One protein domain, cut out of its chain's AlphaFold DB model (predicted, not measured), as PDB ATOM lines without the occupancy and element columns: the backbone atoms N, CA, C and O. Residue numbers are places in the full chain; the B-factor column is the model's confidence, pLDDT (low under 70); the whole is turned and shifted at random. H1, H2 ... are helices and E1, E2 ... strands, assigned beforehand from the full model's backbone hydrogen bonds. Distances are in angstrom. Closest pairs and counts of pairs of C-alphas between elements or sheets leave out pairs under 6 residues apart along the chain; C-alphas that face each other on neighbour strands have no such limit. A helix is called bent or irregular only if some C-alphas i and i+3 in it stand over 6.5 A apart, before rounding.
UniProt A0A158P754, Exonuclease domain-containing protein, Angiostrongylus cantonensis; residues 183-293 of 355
ATOM      1  N   THR A 183      -0.528  27.323 -26.312       70.31
ATOM      2  CA  THR A 183       0.925  27.283 -26.181       70.31
ATOM      3  C   THR A 183       1.368  26.038 -25.415       70.31
ATOM      4  O   THR A 183       0.621  25.460 -24.627       70.31
ATOM      5  N   THR A 184       2.622  25.615 -25.591       70.62
ATOM      6  CA  THR A 184       3.167  24.465 -24.850       70.62
ATOM      7  C   THR A 184       3.073  24.620 -23.321       70.62
ATOM      8  O   THR A 184       2.706  23.643 -22.669       70.62
ATOM      9  N   PRO A 185       3.343  25.796 -22.714       64.50
ATOM     10  CA  PRO A 185       3.093  25.998 -21.285       64.50
ATOM     11  C   PRO A 185       1.626  25.789 -20.894       64.50
ATOM     12  O   PRO A 185       1.355  25.088 -19.924       64.50
ATOM     13  N   GLU A 186       0.676  26.312 -21.674       63.25
ATOM     14  CA  GLU A 186      -0.758  26.119 -21.413       63.25
ATOM     15  C   GLU A 186      -1.170  24.651 -21.550       63.25
ATOM     16  O   GLU A 186      -1.993  24.172 -20.771       63.25
ATOM     17  N   MET A 187      -0.578  23.912 -22.493       70.25
ATOM     18  CA  MET A 187      -0.764  22.464 -22.608       70.25
ATOM     19  C   MET A 187      -0.328  21.748 -21.328       70.25
ATOM     20  O   MET A 187      -1.084  20.936 -20.804       70.25
ATOM     21  N   VAL A 188       0.849  22.082 -20.784       69.12
ATOM     22  CA  VAL A 188       1.339  21.507 -19.519       69.12
ATOM     23  C   VAL A 188       0.410  21.860 -18.355       69.12
ATOM     24  O   VAL A 188       0.019  20.979 -17.593       69.12
ATOM     25  N   GLU A 189       0.020  23.130 -18.223       69.06
ATOM     26  CA  GLU A 189      -0.840  23.599 -17.128       69.06
ATOM     27  C   GLU A 189      -2.238  22.973 -17.152       69.06
ATOM     28  O   GLU A 189      -2.825  22.729 -16.096       69.06
ATOM     29  N   ASN A 190      -2.760  22.683 -18.345       70.06
ATOM     30  CA  ASN A 190      -4.072  22.068 -18.539       70.06
ATOM     31  C   ASN A 190      -3.998  20.548 -18.728       70.06
ATOM     32  O   ASN A 190      -4.989  19.924 -19.099       70.06
ATOM     33  N   GLY A 191      -2.835  19.956 -18.445       79.38
ATOM     34  CA  GLY A 191      -2.646  18.516 -18.379       79.38
ATOM     35  C   GLY A 191      -2.696  17.806 -19.724       79.38
ATOM     36  O   GLY A 191      -2.978  16.624 -19.735       79.38
ATOM     37  N   TYR A 192      -2.447  18.467 -20.852       83.44
ATOM     38  CA  TYR A 192      -2.435  17.794 -22.151       83.44
ATOM     39  C   TYR A 192      -1.383  16.671 -22.201       83.44
ATOM     40  O   TYR A 192      -0.285  16.830 -21.659       83.44
ATOM     41  N   PRO A 193      -1.686  15.556 -22.887       85.06
ATOM     42  CA  PRO A 193      -0.758  14.443 -23.013       85.06
ATOM     43  C   PRO A 193       0.436  14.801 -23.909       85.06
ATOM     44  O   PRO A 193       0.280  15.389 -24.983       85.06
ATOM     45  N   PHE A 194       1.632  14.392 -23.484       88.12
ATOM     46  CA  PHE A 194       2.875  14.497 -24.252       88.12
ATOM     47  C   PHE A 194       3.360  13.099 -24.650       88.12
ATOM     48  O   PHE A 194       3.074  12.149 -23.925       88.12
ATOM     49  N   PRO A 195       4.076  12.946 -25.783       89.25
ATOM     50  CA  PRO A 195       4.540  11.635 -26.218       89.25
ATOM     51  C   PRO A 195       5.425  10.946 -25.169       89.25
ATOM     52  O   PRO A 195       6.405  11.535 -24.708       89.25
ATOM     53  N   ASP A 196       5.099   9.696 -24.850       88.25
ATOM     54  CA  ASP A 196       5.862   8.801 -23.976       88.25
ATOM     55  C   ASP A 196       5.683   7.332 -24.424       88.25
ATOM     56  O   ASP A 196       5.195   7.077 -25.527       88.25
ATOM     57  N   ASP A 197       6.087   6.355 -23.606       85.56
ATOM     58  CA  ASP A 197       5.967   4.923 -23.944       85.56
ATOM     59  C   ASP A 197       4.507   4.453 -24.131       85.56
ATOM     60  O   ASP A 197       4.254   3.422 -24.754       85.56
ATOM     61  N   SER A 198       3.543   5.192 -23.578       86.50
ATOM     62  CA  SER A 198       2.111   4.881 -23.578       86.50
ATOM     63  C   SER A 198       1.268   5.815 -24.451       86.50
ATOM     64  O   SER A 198       0.149   5.454 -24.820       86.50
ATOM     65  N   ILE A 199       1.801   6.989 -24.793       87.44
ATOM     66  CA  ILE A 199       1.136   8.049 -25.550       87.44
ATOM     67  C   ILE A 199       1.882   8.265 -26.860       87.44
ATOM     68  O   ILE A 199       3.012   8.754 -26.884       87.44
ATOM     69  N   ILE A 200       1.226   7.970 -27.981       91.00
ATOM     70  CA  ILE A 200       1.846   8.113 -29.302       91.00
ATOM     71  C   ILE A 200       1.563   9.490 -29.917       91.00
ATOM     72  O   ILE A 200       0.479  10.051 -29.746       91.00
ATOM     73  N   PRO A 201       2.483  10.069 -30.700       92.19
ATOM     74  CA  PRO A 201       2.181  11.299 -31.410       92.19
ATOM     75  C   PRO A 201       1.232  11.029 -32.591       92.19
ATOM     76  O   PRO A 201       1.301   9.996 -33.260       92.19
ATOM     77  N   THR A 202       0.378  12.000 -32.912       88.88
ATOM     78  CA  THR A 202      -0.474  11.953 -34.122       88.88
ATOM     79  C   THR A 202       0.313  12.011 -35.434       88.88
ATOM     80  O   THR A 202      -0.200  11.593 -36.473       88.88
ATOM     81  N   LYS A 203       1.568  12.478 -35.406       90.00
ATOM     82  CA  LYS A 203       2.525  12.409 -36.517       90.00
ATOM     83  C   LYS A 203       3.950  12.244 -36.023       90.00
ATOM     84  O   LYS A 203       4.314  12.764 -34.976       90.00
ATOM     85  N   ASP A 204       4.775  11.596 -36.839       87.75
ATOM     86  CA  ASP A 204       6.209  11.448 -36.549       87.75
ATOM     87  C   ASP A 204       6.976  12.752 -36.797       87.75
ATOM     88  O   ASP A 204       8.012  13.005 -36.187       87.75
ATOM     89  N   LYS A 205       6.470  13.585 -37.714       85.12
ATOM     90  CA  LYS A 205       6.994  14.914 -38.025       85.12
ATOM     91  C   LYS A 205       5.837  15.866 -38.285       85.12
ATOM     92  O   LYS A 205       4.913  15.520 -39.021       85.12
ATOM     93  N   TYR A 206       5.934  17.059 -37.716       86.44
ATOM     94  CA  TYR A 206       4.960  18.127 -37.893       86.44
ATOM     95  C   TYR A 206       5.520  19.202 -38.823       86.44
ATOM     96  O   TYR A 206       6.716  19.500 -38.794       86.44
ATOM     97  N   ALA A 207       4.653  19.756 -39.665       80.44
ATOM     98  CA  ALA A 207       4.959  20.913 -40.493       80.44
ATOM     99  C   ALA A 207       4.479  22.188 -39.789       80.44
ATOM    100  O   ALA A 207       3.536  22.156 -39.003       80.44
ATOM    101  N   THR A 208       5.133  23.315 -40.064       81.50
ATOM    102  CA  THR A 208       4.744  24.604 -39.485       81.50
ATOM    103  C   THR A 208       3.320  24.966 -39.897       81.50
ATOM    104  O   THR A 208       3.011  24.990 -41.088       81.50
ATOM    105  N   VAL A 209       2.479  25.288 -38.914       75.62
ATOM    106  CA  VAL A 209       1.103  25.732 -39.150       75.62
ATOM    107  C   VAL A 209       1.091  27.056 -39.909       75.62
ATOM    108  O   VAL A 209       1.831  27.990 -39.592       75.62
ATOM    109  N   THR A 210       0.212  27.145 -40.899       77.00
ATOM    110  CA  THR A 210      -0.033  28.341 -41.704       77.00
ATOM    111  C   THR A 210      -1.507  28.745 -41.633       77.00
ATOM    112  O   THR A 210      -2.340  28.077 -41.023       77.00
ATOM    113  N   ARG A 211      -1.865  29.855 -42.284       69.69
ATOM    114  CA  ARG A 211      -3.262  30.319 -42.379       69.69
ATOM    115  C   ARG A 211      -4.158  29.329 -43.139       69.69
ATOM    116  O   ARG A 211      -5.351  29.210 -42.834       69.69
ATOM    117  N   ASP A 212      -3.561  28.600 -44.077       78.31
ATOM    118  CA  ASP A 212      -4.234  27.629 -44.939       78.31
ATOM    119  C   ASP A 212      -4.288  26.232 -44.319       78.31
ATOM    120  O   ASP A 212      -4.973  25.353 -44.842       78.31
ATOM    121  N   SER A 213      -3.630  26.038 -43.172       76.88
ATOM    122  CA  SER A 213      -3.647  24.760 -42.478       76.88
ATOM    123  C   SER A 213      -5.084  24.354 -42.100       76.88
ATOM    124  O   SER A 213      -5.891  25.194 -41.649       76.88
ATOM    125  N   PRO A 214      -5.443  23.079 -42.330       77.12
ATOM    126  CA  PRO A 214      -6.794  22.583 -42.117       77.12
ATOM    127  C   PRO A 214      -7.095  22.399 -40.629       77.12
ATOM    128  O   PRO A 214      -6.260  21.919 -39.864       77.12
ATOM    129  N   VAL A 215      -8.317  22.761 -40.235       75.19
ATOM    130  CA  VAL A 215      -8.825  22.595 -38.868       75.19
ATOM    131  C   VAL A 215      -9.793  21.418 -38.839       75.19
ATOM    132  O   VAL A 215     -10.722  21.362 -39.646       75.19
ATOM    133  N   PHE A 216      -9.593  20.507 -37.896       70.88
ATOM    134  CA  PHE A 216     -10.406  19.317 -37.679       70.88
ATOM    135  C   PHE A 216     -11.109  19.430 -36.334       70.88
ATOM    136  O   PHE A 216     -10.451  19.594 -35.307       70.88
ATOM    137  N   ALA A 217     -12.438  19.337 -36.335       67.88
ATOM    138  CA  ALA A 217     -13.183  19.257 -35.089       67.88
ATOM    139  C   ALA A 217     -13.075  17.830 -34.540       67.88
ATOM    140  O   ALA A 217     -13.417  16.885 -35.258       67.88
ATOM    141  N   LEU A 218     -12.593  17.692 -33.308       65.69
ATOM    142  CA  LEU A 218     -12.461  16.419 -32.607       65.69
ATOM    143  C   LEU A 218     -13.411  16.403 -31.407       65.69
ATOM    144  O   LEU A 218     -13.440  17.356 -30.632       65.69
ATOM    145  N   ASP A 219     -14.174  15.320 -31.287       65.94
ATOM    146  CA  ASP A 219     -15.094  15.071 -30.179       65.94
ATOM    147  C   ASP A 219     -15.129  13.564 -29.891       65.94
ATOM    148  O   ASP A 219     -15.457  12.760 -30.775       65.94
ATOM    149  N   CYS A 220     -14.754  13.176 -28.674       60.69
ATOM    150  CA  CYS A 220     -14.850  11.813 -28.180       60.69
ATOM    151  C   CYS A 220     -16.028  11.682 -27.211       60.69
ATOM    152  O   CYS A 220     -16.199  12.452 -26.269       60.69
ATOM    153  N   GLU A 221     -16.803  10.617 -27.377       63.50
ATOM    154  CA  GLU A 221     -17.690  10.139 -26.328       63.50
ATOM    155  C   GLU A 221     -16.942   9.061 -25.522       63.50
ATOM    156  O   GLU A 221     -16.242   8.207 -26.077       63.50
ATOM    157  N   MET A 222     -17.066   9.131 -24.197       66.25
ATOM    158  CA  MET A 222     -16.346   8.280 -23.246       66.25
ATOM    159  C   MET A 222     -17.322   7.673 -22.238       66.25
ATOM    160  O   MET A 222     -18.317   8.304 -21.870       66.25
ATOM    161  N   CYS A 223     -17.020   6.480 -21.727       52.31
ATOM    162  CA  CYS A 223     -17.751   5.879 -20.610       52.31
ATOM    163  C   CYS A 223     -16.831   5.623 -19.415       52.31
ATOM    164  O   CYS A 223     -15.617   5.498 -19.556       52.31
ATOM    165  N   VAL A 224     -17.415   5.562 -18.217       62.56
ATOM    166  CA  VAL A 224     -16.685   5.181 -17.004       62.56
ATOM    167  C   VAL A 224     -16.811   3.674 -16.826       62.56
ATOM    168  O   VAL A 224     -17.917   3.143 -16.726       62.56
ATOM    169  N   THR A 225     -15.676   2.989 -16.787       65.50
ATOM    170  CA  THR A 225     -15.601   1.546 -16.537       65.50
ATOM    171  C   THR A 225     -15.934   1.203 -15.086       65.50
ATOM    172  O   THR A 225     -15.917   2.057 -14.198       65.50
ATOM    173  N   SER A 226     -16.170  -0.080 -14.801       58.62
ATOM    174  CA  SER A 226     -16.331  -0.585 -13.428       58.62
ATOM    175  C   SER A 226     -15.104  -0.342 -12.536       58.62
ATOM    176  O   SER A 226     -15.236  -0.314 -11.315       58.62
ATOM    177  N   ALA A 227     -13.930  -0.124 -13.138       61.81
ATOM    178  CA  ALA A 227     -12.699   0.267 -12.457       61.81
ATOM    179  C   ALA A 227     -12.587   1.789 -12.210       61.81
ATOM    180  O   ALA A 227     -11.622   2.240 -11.600       61.81
ATOM    181  N   GLY A 228     -13.559   2.589 -12.661       61.53
ATOM    182  CA  GLY A 228     -13.569   4.045 -12.497       61.53
ATOM    183  C   GLY A 228     -12.727   4.812 -13.521       61.53
ATOM    184  O   GLY A 228     -12.579   6.024 -13.389       61.53
ATOM    185  N   HIS A 229     -12.187   4.138 -14.540       61.81
ATOM    186  CA  HIS A 229     -11.426   4.771 -15.620       61.81
ATOM    187  C   HIS A 229     -12.342   5.214 -16.761       61.81
ATOM    188  O   HIS A 229     -13.287   4.496 -17.097       61.81
ATOM    189  N   HIS A 230     -12.048   6.375 -17.350       62.19
ATOM    190  CA  HIS A 230     -12.685   6.836 -18.580       62.19
ATOM    191  C   HIS A 230     -12.070   6.106 -19.776       62.19
ATOM    192  O   HIS A 230     -10.862   6.184 -19.975       62.19
ATOM    193  N   GLU A 231     -12.900   5.431 -20.562       64.62
ATOM    194  CA  GLU A 231     -12.488   4.738 -21.784       64.62
ATOM    195  C   GLU A 231     -13.222   5.316 -22.995       64.62
ATOM    196  O   GLU A 231     -14.383   5.731 -22.899       64.62
ATOM    197  N   LEU A 232     -12.529   5.345 -24.135       61.59
ATOM    198  CA  LEU A 232     -13.072   5.810 -25.407       61.59
ATOM    199  C   LEU A 232     -14.159   4.847 -25.894       61.59
ATOM    200  O   LEU A 232     -13.915   3.651 -26.043       61.59
ATOM    201  N   THR A 233     -15.348   5.368 -26.190       52.50
ATOM    202  CA  THR A 233     -16.455   4.572 -26.744       52.50
ATOM    203  C   THR A 233     -16.803   4.972 -28.167       52.50
ATOM    204  O   THR A 233     -17.198   4.127 -28.966       52.50
ATOM    205  N   ARG A 234     -16.619   6.247 -28.521       57.09
ATOM    206  CA  ARG A 234     -16.771   6.726 -29.894       57.09
ATOM    207  C   ARG A 234     -15.904   7.944 -30.129       57.09
ATOM    208  O   ARG A 234     -15.785   8.804 -29.271       57.09
ATOM    209  N   ILE A 235     -15.398   8.051 -31.346       54.62
ATOM    210  CA  ILE A 235     -14.715   9.237 -31.843       54.62
ATOM    211  C   ILE A 235     -15.460   9.797 -33.055       54.62
ATOM    212  O   ILE A 235     -15.894   9.049 -33.933       54.62
ATOM    213  N   SER A 236     -15.600  11.118 -33.106       54.69
ATOM    214  CA  SER A 236     -16.104  11.848 -34.266       54.69
ATOM    215  C   SER A 236     -15.067  12.887 -34.696       54.69
ATOM    216  O   SER A 236     -14.709  13.776 -33.928       54.69
ATOM    217  N   ILE A 237     -14.597  12.786 -35.942       54.50
ATOM    218  CA  ILE A 237     -13.715  13.781 -36.569       54.50
ATOM    219  C   ILE A 237     -14.466  14.345 -37.761       54.50
ATOM    220  O   ILE A 237     -14.744  13.623 -38.718       54.50
ATOM    221  N   ASN A 238     -14.861  15.613 -37.679       52.72
ATOM    222  CA  ASN A 238     -15.810  16.181 -38.629       52.72
ATOM    223  C   ASN A 238     -15.351  17.542 -39.156       52.72
ATOM    224  O   ASN A 238     -14.821  18.373 -38.421       52.72
ATOM    225  N   TYR A 239     -15.650  17.806 -40.427       41.81
ATOM    226  CA  TYR A 239     -15.495  19.115 -41.066       41.81
ATOM    227  C   TYR A 239     -16.688  20.042 -40.743       41.81
ATOM    228  O   TYR A 239     -17.197  20.717 -41.631       41.81
ATOM    229  N   LEU A 240     -17.131  20.084 -39.475       38.47
ATOM    230  CA  LEU A 240     -18.284  20.855 -38.959       38.47
ATOM    231  C   LEU A 240     -19.684  20.364 -39.413       38.47
ATOM    232  O   LEU A 240     -20.385  21.066 -40.140       38.47
ATOM    233  N   THR A 241     -20.172  19.217 -38.911       28.52
ATOM    234  CA  THR A 241     -21.620  18.875 -38.936       28.52
ATOM    235  C   THR A 241     -22.136  18.237 -37.622       28.52
ATOM    236  O   THR A 241     -21.354  17.801 -36.782       28.52
ATOM    237  N   LYS A 242     -23.470  18.278 -37.424       30.12
ATOM    238  CA  LYS A 242     -24.236  18.216 -36.150       30.12
ATOM    239  C   LYS A 242     -24.482  16.807 -35.540       30.12
ATOM    240  O   LYS A 242     -25.002  15.935 -36.225       30.12
ATOM    241  N   PHE A 243     -24.269  16.739 -34.212       38.50
ATOM    242  CA  PHE A 243     -24.758  15.841 -33.130       38.50
ATOM    243  C   PHE A 243     -24.528  14.316 -33.166       38.50
ATOM    244  O   PHE A 243     -24.896  13.632 -34.117       38.50
ATOM    245  N   SER A 244     -24.141  13.766 -32.004       38.53
ATOM    246  CA  SER A 244     -24.477  12.393 -31.603       38.53
ATOM    247  C   SER A 244     -24.611  12.187 -30.091       38.53
ATOM    248  O   SER A 244     -24.155  13.003 -29.298       38.53
ATOM    249  N   GLY A 245     -25.289  11.098 -29.721       45.06
ATOM    250  CA  GLY A 245     -25.199  10.469 -28.406       45.06
ATOM    251  C   GLY A 245     -25.138   8.946 -28.564       45.06
ATOM    252  O   GLY A 245     -25.736   8.404 -29.499       45.06
ATOM    253  N   ILE A 246     -24.402   8.273 -27.680       46.97
ATOM    254  CA  ILE A 246     -24.258   6.811 -27.623       46.97
ATOM    255  C   ILE A 246     -25.429   6.136 -26.900       46.97
ATOM    256  O   ILE A 246     -25.892   6.602 -25.857       46.97
ATOM    257  N   THR A 247     -25.846   4.974 -27.413       47.56
ATOM    258  CA  THR A 247     -26.696   4.011 -26.697       47.56
ATOM    259  C   THR A 247     -25.986   2.651 -26.576       47.56
ATOM    260  O   THR A 247     -25.119   2.352 -27.401       47.56
ATOM    261  N   PRO A 248     -26.306   1.816 -25.565       44.97
ATOM    262  CA  PRO A 248     -25.701   0.488 -25.386       44.97
ATOM    263  C   PRO A 248     -25.852  -0.426 -26.609       44.97
ATOM    264  O   PRO A 248     -24.941  -1.178 -26.939       44.97
ATOM    265  N   GLU A 249     -26.964  -0.299 -27.331       51.94
ATOM    266  CA  GLU A 249     -27.252  -1.060 -28.549       51.94
ATOM    267  C   GLU A 249     -26.327  -0.654 -29.714       51.94
ATOM    268  O   GLU A 249     -26.083  -1.447 -30.621       51.94
ATOM    269  N   LEU A 250     -25.766   0.565 -29.684       51.72
ATOM    270  CA  LEU A 250     -24.792   1.047 -30.671       51.72
ATOM    271  C   LEU A 250     -23.402   0.405 -30.483       51.72
ATOM    272  O   LEU A 250     -22.610   0.390 -31.420       51.72
ATOM    273  N   MET A 251     -23.109  -0.116 -29.284       49.22
ATOM    274  CA  MET A 251     -21.804  -0.673 -28.897       49.22
ATOM    275  C   MET A 251     -21.701  -2.192 -29.114       49.22
ATOM    276  O   MET A 251     -20.598  -2.725 -29.156       49.22
ATOM    277  N   GLU A 252     -22.824  -2.899 -29.282       48.62
ATOM    278  CA  GLU A 252     -22.874  -4.372 -29.361       48.62
ATOM    279  C   GLU A 252     -22.196  -4.968 -30.611       48.62
ATOM    280  O   GLU A 252     -21.897  -6.160 -30.644       48.62
ATOM    281  N   SER A 253     -21.937  -4.154 -31.641       50.66
ATOM    282  CA  SER A 253     -21.404  -4.601 -32.941       50.66
ATOM    283  C   SER A 253     -20.082  -3.946 -33.359       50.66
ATOM    284  O   SER A 253     -19.589  -4.207 -34.456       50.66
ATOM    285  N   VAL A 254     -19.487  -3.106 -32.507       58.50
ATOM    286  CA  VAL A 254     -18.256  -2.375 -32.841       58.50
ATOM    287  C   VAL A 254     -17.035  -3.223 -32.491       58.50
ATOM    288  O   VAL A 254     -16.810  -3.554 -31.333       58.50
ATOM    289  N   THR A 255     -16.227  -3.564 -33.498       65.62
ATOM    290  CA  THR A 255     -14.970  -4.322 -33.330       65.62
ATOM    291  C   THR A 255     -13.716  -3.447 -33.372       65.62
ATOM    292  O   THR A 255     -12.615  -3.970 -33.239       65.62
ATOM    293  N   THR A 256     -13.871  -2.146 -33.618       68.50
ATOM    294  CA  THR A 256     -12.768  -1.198 -33.812       68.50
ATOM    295  C   THR A 256     -11.944  -1.060 -32.535       68.50
ATOM    296  O   THR A 256     -12.494  -0.712 -31.489       68.50
ATOM    297  N   SER A 257     -10.637  -1.312 -32.619       75.38
ATOM    298  CA  SER A 257      -9.734  -1.154 -31.478       75.38
ATOM    299  C   SER A 257      -9.218   0.284 -31.339       75.38
ATOM    300  O   SER A 257      -9.390   1.128 -32.224       75.38
ATOM    301  N   LEU A 258      -8.556   0.578 -30.217       75.31
ATOM    302  CA  LEU A 258      -7.887   1.863 -30.017       75.31
ATOM    303  C   LEU A 258      -6.774   2.080 -31.056       75.31
ATOM    304  O   LEU A 258      -6.618   3.181 -31.580       75.31
ATOM    305  N   GLU A 259      -6.034   1.026 -31.390       82.38
ATOM    306  CA  GLU A 259      -4.969   1.043 -32.392       82.38
ATOM    307  C   GLU A 259      -5.516   1.362 -33.791       82.38
ATOM    308  O   GLU A 259      -4.892   2.122 -34.535       82.38
ATOM    309  N   ASP A 260      -6.705   0.853 -34.131       72.88
ATOM    310  CA  ASP A 260      -7.382   1.181 -35.391       72.88
ATOM    311  C   ASP A 260      -7.748   2.672 -35.452       72.88
ATOM    312  O   ASP A 260      -7.522   3.335 -36.470       72.88
ATOM    313  N   VAL A 261      -8.267   3.227 -34.349       74.00
ATOM    314  CA  VAL A 261      -8.581   4.662 -34.228       74.00
ATOM    315  C   VAL A 261      -7.315   5.503 -34.370       74.00
ATOM    316  O   VAL A 261      -7.279   6.452 -35.154       74.00
ATOM    317  N   GLN A 262      -6.253   5.130 -33.663       82.81
ATOM    318  CA  GLN A 262      -4.957   5.792 -33.731       82.81
ATOM    319  C   GLN A 262      -4.384   5.780 -35.155       82.81
ATOM    320  O   GLN A 262      -3.933   6.816 -35.653       82.81
ATOM    321  N   ALA A 263      -4.435   4.636 -35.843       76.62
ATOM    322  CA  ALA A 263      -3.995   4.509 -37.228       76.62
ATOM    323  C   ALA A 263      -4.837   5.378 -38.176       76.62
ATOM    324  O   ALA A 263      -4.284   6.056 -39.047       76.62
ATOM    325  N   ALA A 264      -6.157   5.423 -37.977       73.94
ATOM    326  CA  ALA A 264      -7.055   6.265 -38.759       73.94
ATOM    327  C   ALA A 264      -6.752   7.759 -38.569       73.94
ATOM    328  O   ALA A 264      -6.601   8.479 -39.555       73.94
ATOM    329  N   ILE A 265      -6.572   8.223 -37.328       77.19
ATOM    330  CA  ILE A 265      -6.204   9.616 -37.018       77.19
ATOM    331  C   ILE A 265      -4.875   9.985 -37.673       77.19
ATOM    332  O   ILE A 265      -4.771  11.014 -38.345       77.19
ATOM    333  N   ARG A 266      -3.865   9.117 -37.528       87.38
ATOM    334  CA  ARG A 266      -2.552   9.293 -38.161       87.38
ATOM    335  C   ARG A 266      -2.636   9.291 -39.686       87.38
ATOM    336  O   ARG A 266      -1.763   9.877 -40.317       87.38
ATOM    337  N   SER A 267      -3.636   8.659 -40.291       80.00
ATOM    338  CA  SER A 267      -3.860   8.679 -41.741       80.00
ATOM    339  C   SER A 267      -4.572   9.960 -42.200       80.00
ATOM    340  O   SER A 267      -4.158  10.582 -43.176       80.00
ATOM    341  N   ILE A 268      -5.606  10.385 -41.465       78.44
ATOM    342  CA  ILE A 268      -6.498  11.495 -41.833       78.44
ATOM    343  C   ILE A 268      -5.854  12.862 -41.596       78.44
ATOM    344  O   ILE A 268      -5.988  13.755 -42.434       78.44
ATOM    345  N   LEU A 269      -5.172  13.054 -40.463       78.38
ATOM    346  CA  LEU A 269      -4.560  14.345 -40.154       78.38
ATOM    347  C   LEU A 269      -3.370  14.598 -41.087       78.38
ATOM    348  O   LEU A 269      -2.553  13.701 -41.269       78.38
ATOM    349  N   PRO A 270      -3.199  15.790 -41.671       83.00
ATOM    350  CA  PRO A 270      -1.946  16.174 -42.309       83.00
ATOM    351  C   PRO A 270      -0.904  16.630 -41.264       83.00
ATOM    352  O   PRO A 270      -1.254  16.871 -40.107       83.00
ATOM    353  N   PRO A 271       0.389  16.743 -41.631       84.81
ATOM    354  CA  PRO A 271       1.457  17.177 -40.720       84.81
ATOM    355  C   PRO A 271       1.293  18.579 -40.114       84.81
ATOM    356  O   PRO A 271       1.912  18.860 -39.092       84.81
ATOM    357  N   ASP A 272       0.508  19.449 -40.743       81.31
ATOM    358  CA  ASP A 272       0.172  20.806 -40.294       81.31
ATOM    359  C   ASP A 272      -1.294  20.931 -39.836       81.31
ATOM    360  O   ASP A 272      -1.789  22.040 -39.648       81.31
ATOM    361  N   GLY A 273      -2.012  19.811 -39.691       80.25
ATOM    362  CA  GLY A 273      -3.412  19.811 -39.271       80.25
ATOM    363  C   GLY A 273      -3.580  20.341 -37.850       80.25
ATOM    364  O   GLY A 273      -2.754  20.051 -36.990       80.25
ATOM    365  N   ILE A 274      -4.653  21.097 -37.620       81.50
ATOM    366  CA  ILE A 274      -5.002  21.696 -36.327       81.50
ATOM    367  C   ILE A 274      -6.221  20.968 -35.759       81.50
ATOM    368  O   ILE A 274      -7.243  20.867 -36.440       81.50
ATOM    369  N   LEU A 275      -6.162  20.509 -34.512       77.81
ATOM    370  CA  LEU A 275      -7.320  19.973 -33.794       77.81
ATOM    371  C   LEU A 275      -8.078  21.088 -33.070       77.81
ATOM    372  O   LEU A 275      -7.472  21.935 -32.423       77.81
ATOM    373  N   CYS A 276      -9.406  21.089 -33.156       78.38
ATOM    374  CA  CYS A 276     -10.279  22.041 -32.474       78.38
ATOM    375  C   CYS A 276     -11.383  21.306 -31.708       78.38
ATOM    376  O   CYS A 276     -11.994  20.381 -32.240       78.38
ATOM    377  N   GLY A 277     -11.656  21.718 -30.474       65.94
ATOM    378  CA  GLY A 277     -12.663  21.084 -29.625       65.94
ATOM    379  C   GLY A 277     -12.755  21.733 -28.251       65.94
ATOM    380  O   GLY A 277     -12.107  22.746 -27.987       65.94
ATOM    381  N   HIS A 278     -13.600  21.183 -27.380       72.44
ATOM    382  CA  HIS A 278     -13.830  21.706 -26.032       72.44
ATOM    383  C   HIS A 278     -13.231  20.763 -24.996       72.44
ATOM    384  O   HIS A 278     -13.723  19.657 -24.833       72.44
ATOM    385  N   SER A 279     -12.224  21.230 -24.253       78.25
ATOM    386  CA  SER A 279     -11.496  20.394 -23.288       78.25
ATOM    387  C   SER A 279     -10.809  19.183 -23.943       78.25
ATOM    388  O   SER A 279     -10.902  18.054 -23.452       78.25
ATOM    389  N   LEU A 280     -10.099  19.447 -25.049       79.31
ATOM    390  CA  LEU A 280      -9.429  18.439 -25.885       79.31
ATOM    391  C   LEU A 280      -8.422  17.562 -25.132       79.31
ATOM    392  O   LEU A 280      -8.042  16.503 -25.634       79.31
ATOM    393  N   GLU A 281      -7.966  17.971 -23.945       84.62
ATOM    394  CA  GLU A 281      -7.125  17.129 -23.104       84.62
ATOM    395  C   GLU A 281      -7.802  15.790 -22.808       84.62
ATOM    396  O   GLU A 281      -7.135  14.760 -22.843       84.62
ATOM    397  N   PHE A 282      -9.114  15.769 -22.560       77.62
ATOM    398  CA  PHE A 282      -9.817  14.529 -22.230       77.62
ATOM    399  C   PHE A 282      -9.894  13.606 -23.444       77.62
ATOM    400  O   PHE A 282      -9.602  12.413 -23.328       77.62
ATOM    401  N   ASP A 283     -10.192  14.170 -24.616       78.56
ATOM    402  CA  ASP A 283     -10.222  13.438 -25.878       78.56
ATOM    403  C   ASP A 283      -8.853  12.812 -26.175       78.56
ATOM    404  O   ASP A 283      -8.750  11.607 -26.405       78.56
ATOM    405  N   LEU A 284      -7.778  13.598 -26.091       82.69
ATOM    406  CA  LEU A 284      -6.418  13.142 -26.381       82.69
ATOM    407  C   LEU A 284      -5.921  12.071 -25.393       82.69
ATOM    408  O   LEU A 284      -5.273  11.111 -25.820       82.69
ATOM    409  N   HIS A 285      -6.269  12.164 -24.104       84.62
ATOM    410  CA  HIS A 285      -5.967  11.096 -23.142       84.62
ATOM    411  C   HIS A 285      -6.729   9.810 -23.442       84.62
ATOM    412  O   HIS A 285      -6.136   8.734 -23.392       84.62
ATOM    413  N   SER A 286      -8.021   9.910 -23.771       78.56
ATOM    414  CA  SER A 286      -8.841   8.734 -24.085       78.56
ATOM    415  C   SER A 286      -8.311   7.976 -25.306       78.56
ATOM    416  O   SER A 286      -8.349   6.750 -25.349       78.56
ATOM    417  N   MET A 287      -7.726   8.700 -26.266       83.69
ATOM    418  CA  MET A 287      -7.092   8.119 -27.449       83.69
ATOM    419  C   MET A 287      -5.639   7.683 -27.213       83.69
ATOM    420  O   MET A 287      -5.042   7.048 -28.085       83.69
ATOM    421  N   ARG A 288      -5.041   8.041 -26.069       88.62
ATOM    422  CA  ARG A 288      -3.603   7.892 -25.785       88.62
ATOM    423  C   ARG A 288      -2.731   8.487 -26.893       88.62
ATOM    424  O   ARG A 288      -1.774   7.867 -27.361       88.62
ATOM    425  N   MET A 289      -3.091   9.688 -27.341       88.94
ATOM    426  CA  MET A 289      -2.369  10.397 -28.392       88.94
ATOM    427  C   MET A 289      -1.978  11.807 -27.973       88.94
ATOM    428  O   MET A 289      -2.708  12.473 -27.250       88.94
ATOM    429  N   ALA A 290      -0.858  12.291 -28.502       90.88
ATOM    430  CA  ALA A 290      -0.414  13.672 -28.347       90.88
ATOM    431  C   ALA A 290      -0.432  14.418 -29.690       90.88
ATOM    432  O   ALA A 290       0.016  13.905 -30.725       90.88
ATOM    433  N   HIS A 291      -0.918  15.659 -29.669       91.25
ATOM    434  CA  HIS A 291      -0.969  16.540 -30.833       91.25
ATOM    435  C   HIS A 291      -0.591  17.978 -30.434       91.25
ATOM    436  O   HIS A 291      -1.154  18.486 -29.468       91.25
ATOM    437  N   PRO A 292       0.349  18.638 -31.136       85.38
ATOM    438  CA  PRO A 292       0.887  19.936 -30.725       85.38
ATOM    439  C   PRO A 292       0.048  21.140 -31.175       85.38
ATOM    440  O   PRO A 292       0.244  22.230 -30.649       85.38
ATOM    441  N   TYR A 293      -0.843  20.984 -32.161       85.62
ATOM    442  CA  TYR A 293      -1.599  22.097 -32.743       85.62
ATOM    443  C   TYR A 293      -3.070  22.016 -32.344       85.62
ATOM    444  O   TYR A 293      -3.905  21.502 -33.083       85.62
TER     445      TYR A 293
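Overview. This is residues 183 to 293 of the 355 residues of the protein "Exonuclease domain-containing protein" of Angiostrongylus cantonensis (UniProt A0A158P754). What is the shape? A long, bent hairpin of E1 and E2, with short E3 beside E1, makes a small sheet with H3 and H4 on one face, in two layers, helices on one face of a sheet. H1 and H2 lie off this core, and residues 200 to 201 of a long unnamed stretch pair in parallel with 289 to 290. What is it made of? The 111 printed residues, 51 in named elements, run H1 E1 E2 H2 H3 E3 H4; the sheet, E2 E1 E3, is mixed, as is the class. How large is it? It is compact, with a radius of gyration of the C-alphas of 14.4 A and spans of 42 by 29 by 23 A.

Along the chain. Where are the elements? H1 is residues 184 to 189, from C-alpha 184 at (3.167, 24.465, -24.850); E1 is 215 to 224, 29.0 A; E2 is 230 to 238, 22.3 A. What follows? H2 is 248 to 251, H3 258 to 268, 15.3 A, E3 274 to 277, and H4 280 to 286, ending at C-alpha 286 (-8.841, 8.734, -24.085).

Arrangement. How do the strands pair? Hairpin E1 and E2 is antiparallel, N 221 to O 234 being 2.8 A; E2 bends by 61 degrees at residue 233. E1 and E3 are parallel, N 216 to O 274 being 2.8 A. Where are the helices? H3 runs along E2, height 10.2 A, the closest C-alphas, Leu 232 and Leu 258, 8.0 A apart. H4, on the same face, has height 5.1 A over the sheet; the closest C-alphas of H4 and E1 are those of Asp 283 and Cys 220, 5.4 A apart, and of H4 and E2 those of Ser 286 and Leu 232, 5.3 A apart. H1 and H2 are not on the sheet, H2 only just, with 4 pairs of C-alphas within 10 A. Are helix backbones complete? Every O i to N i+4 pair is within hydrogen-bond range in H1, H3 and H4; H2 is too short for one.

Size, cuts and confidence. Is it cut? The printed part has no cut; H1 to E1 is a long link. Where is confidence low? Mean pLDDT of the printed part is 70.8; 46 residues are under 70, among them 217 to 256.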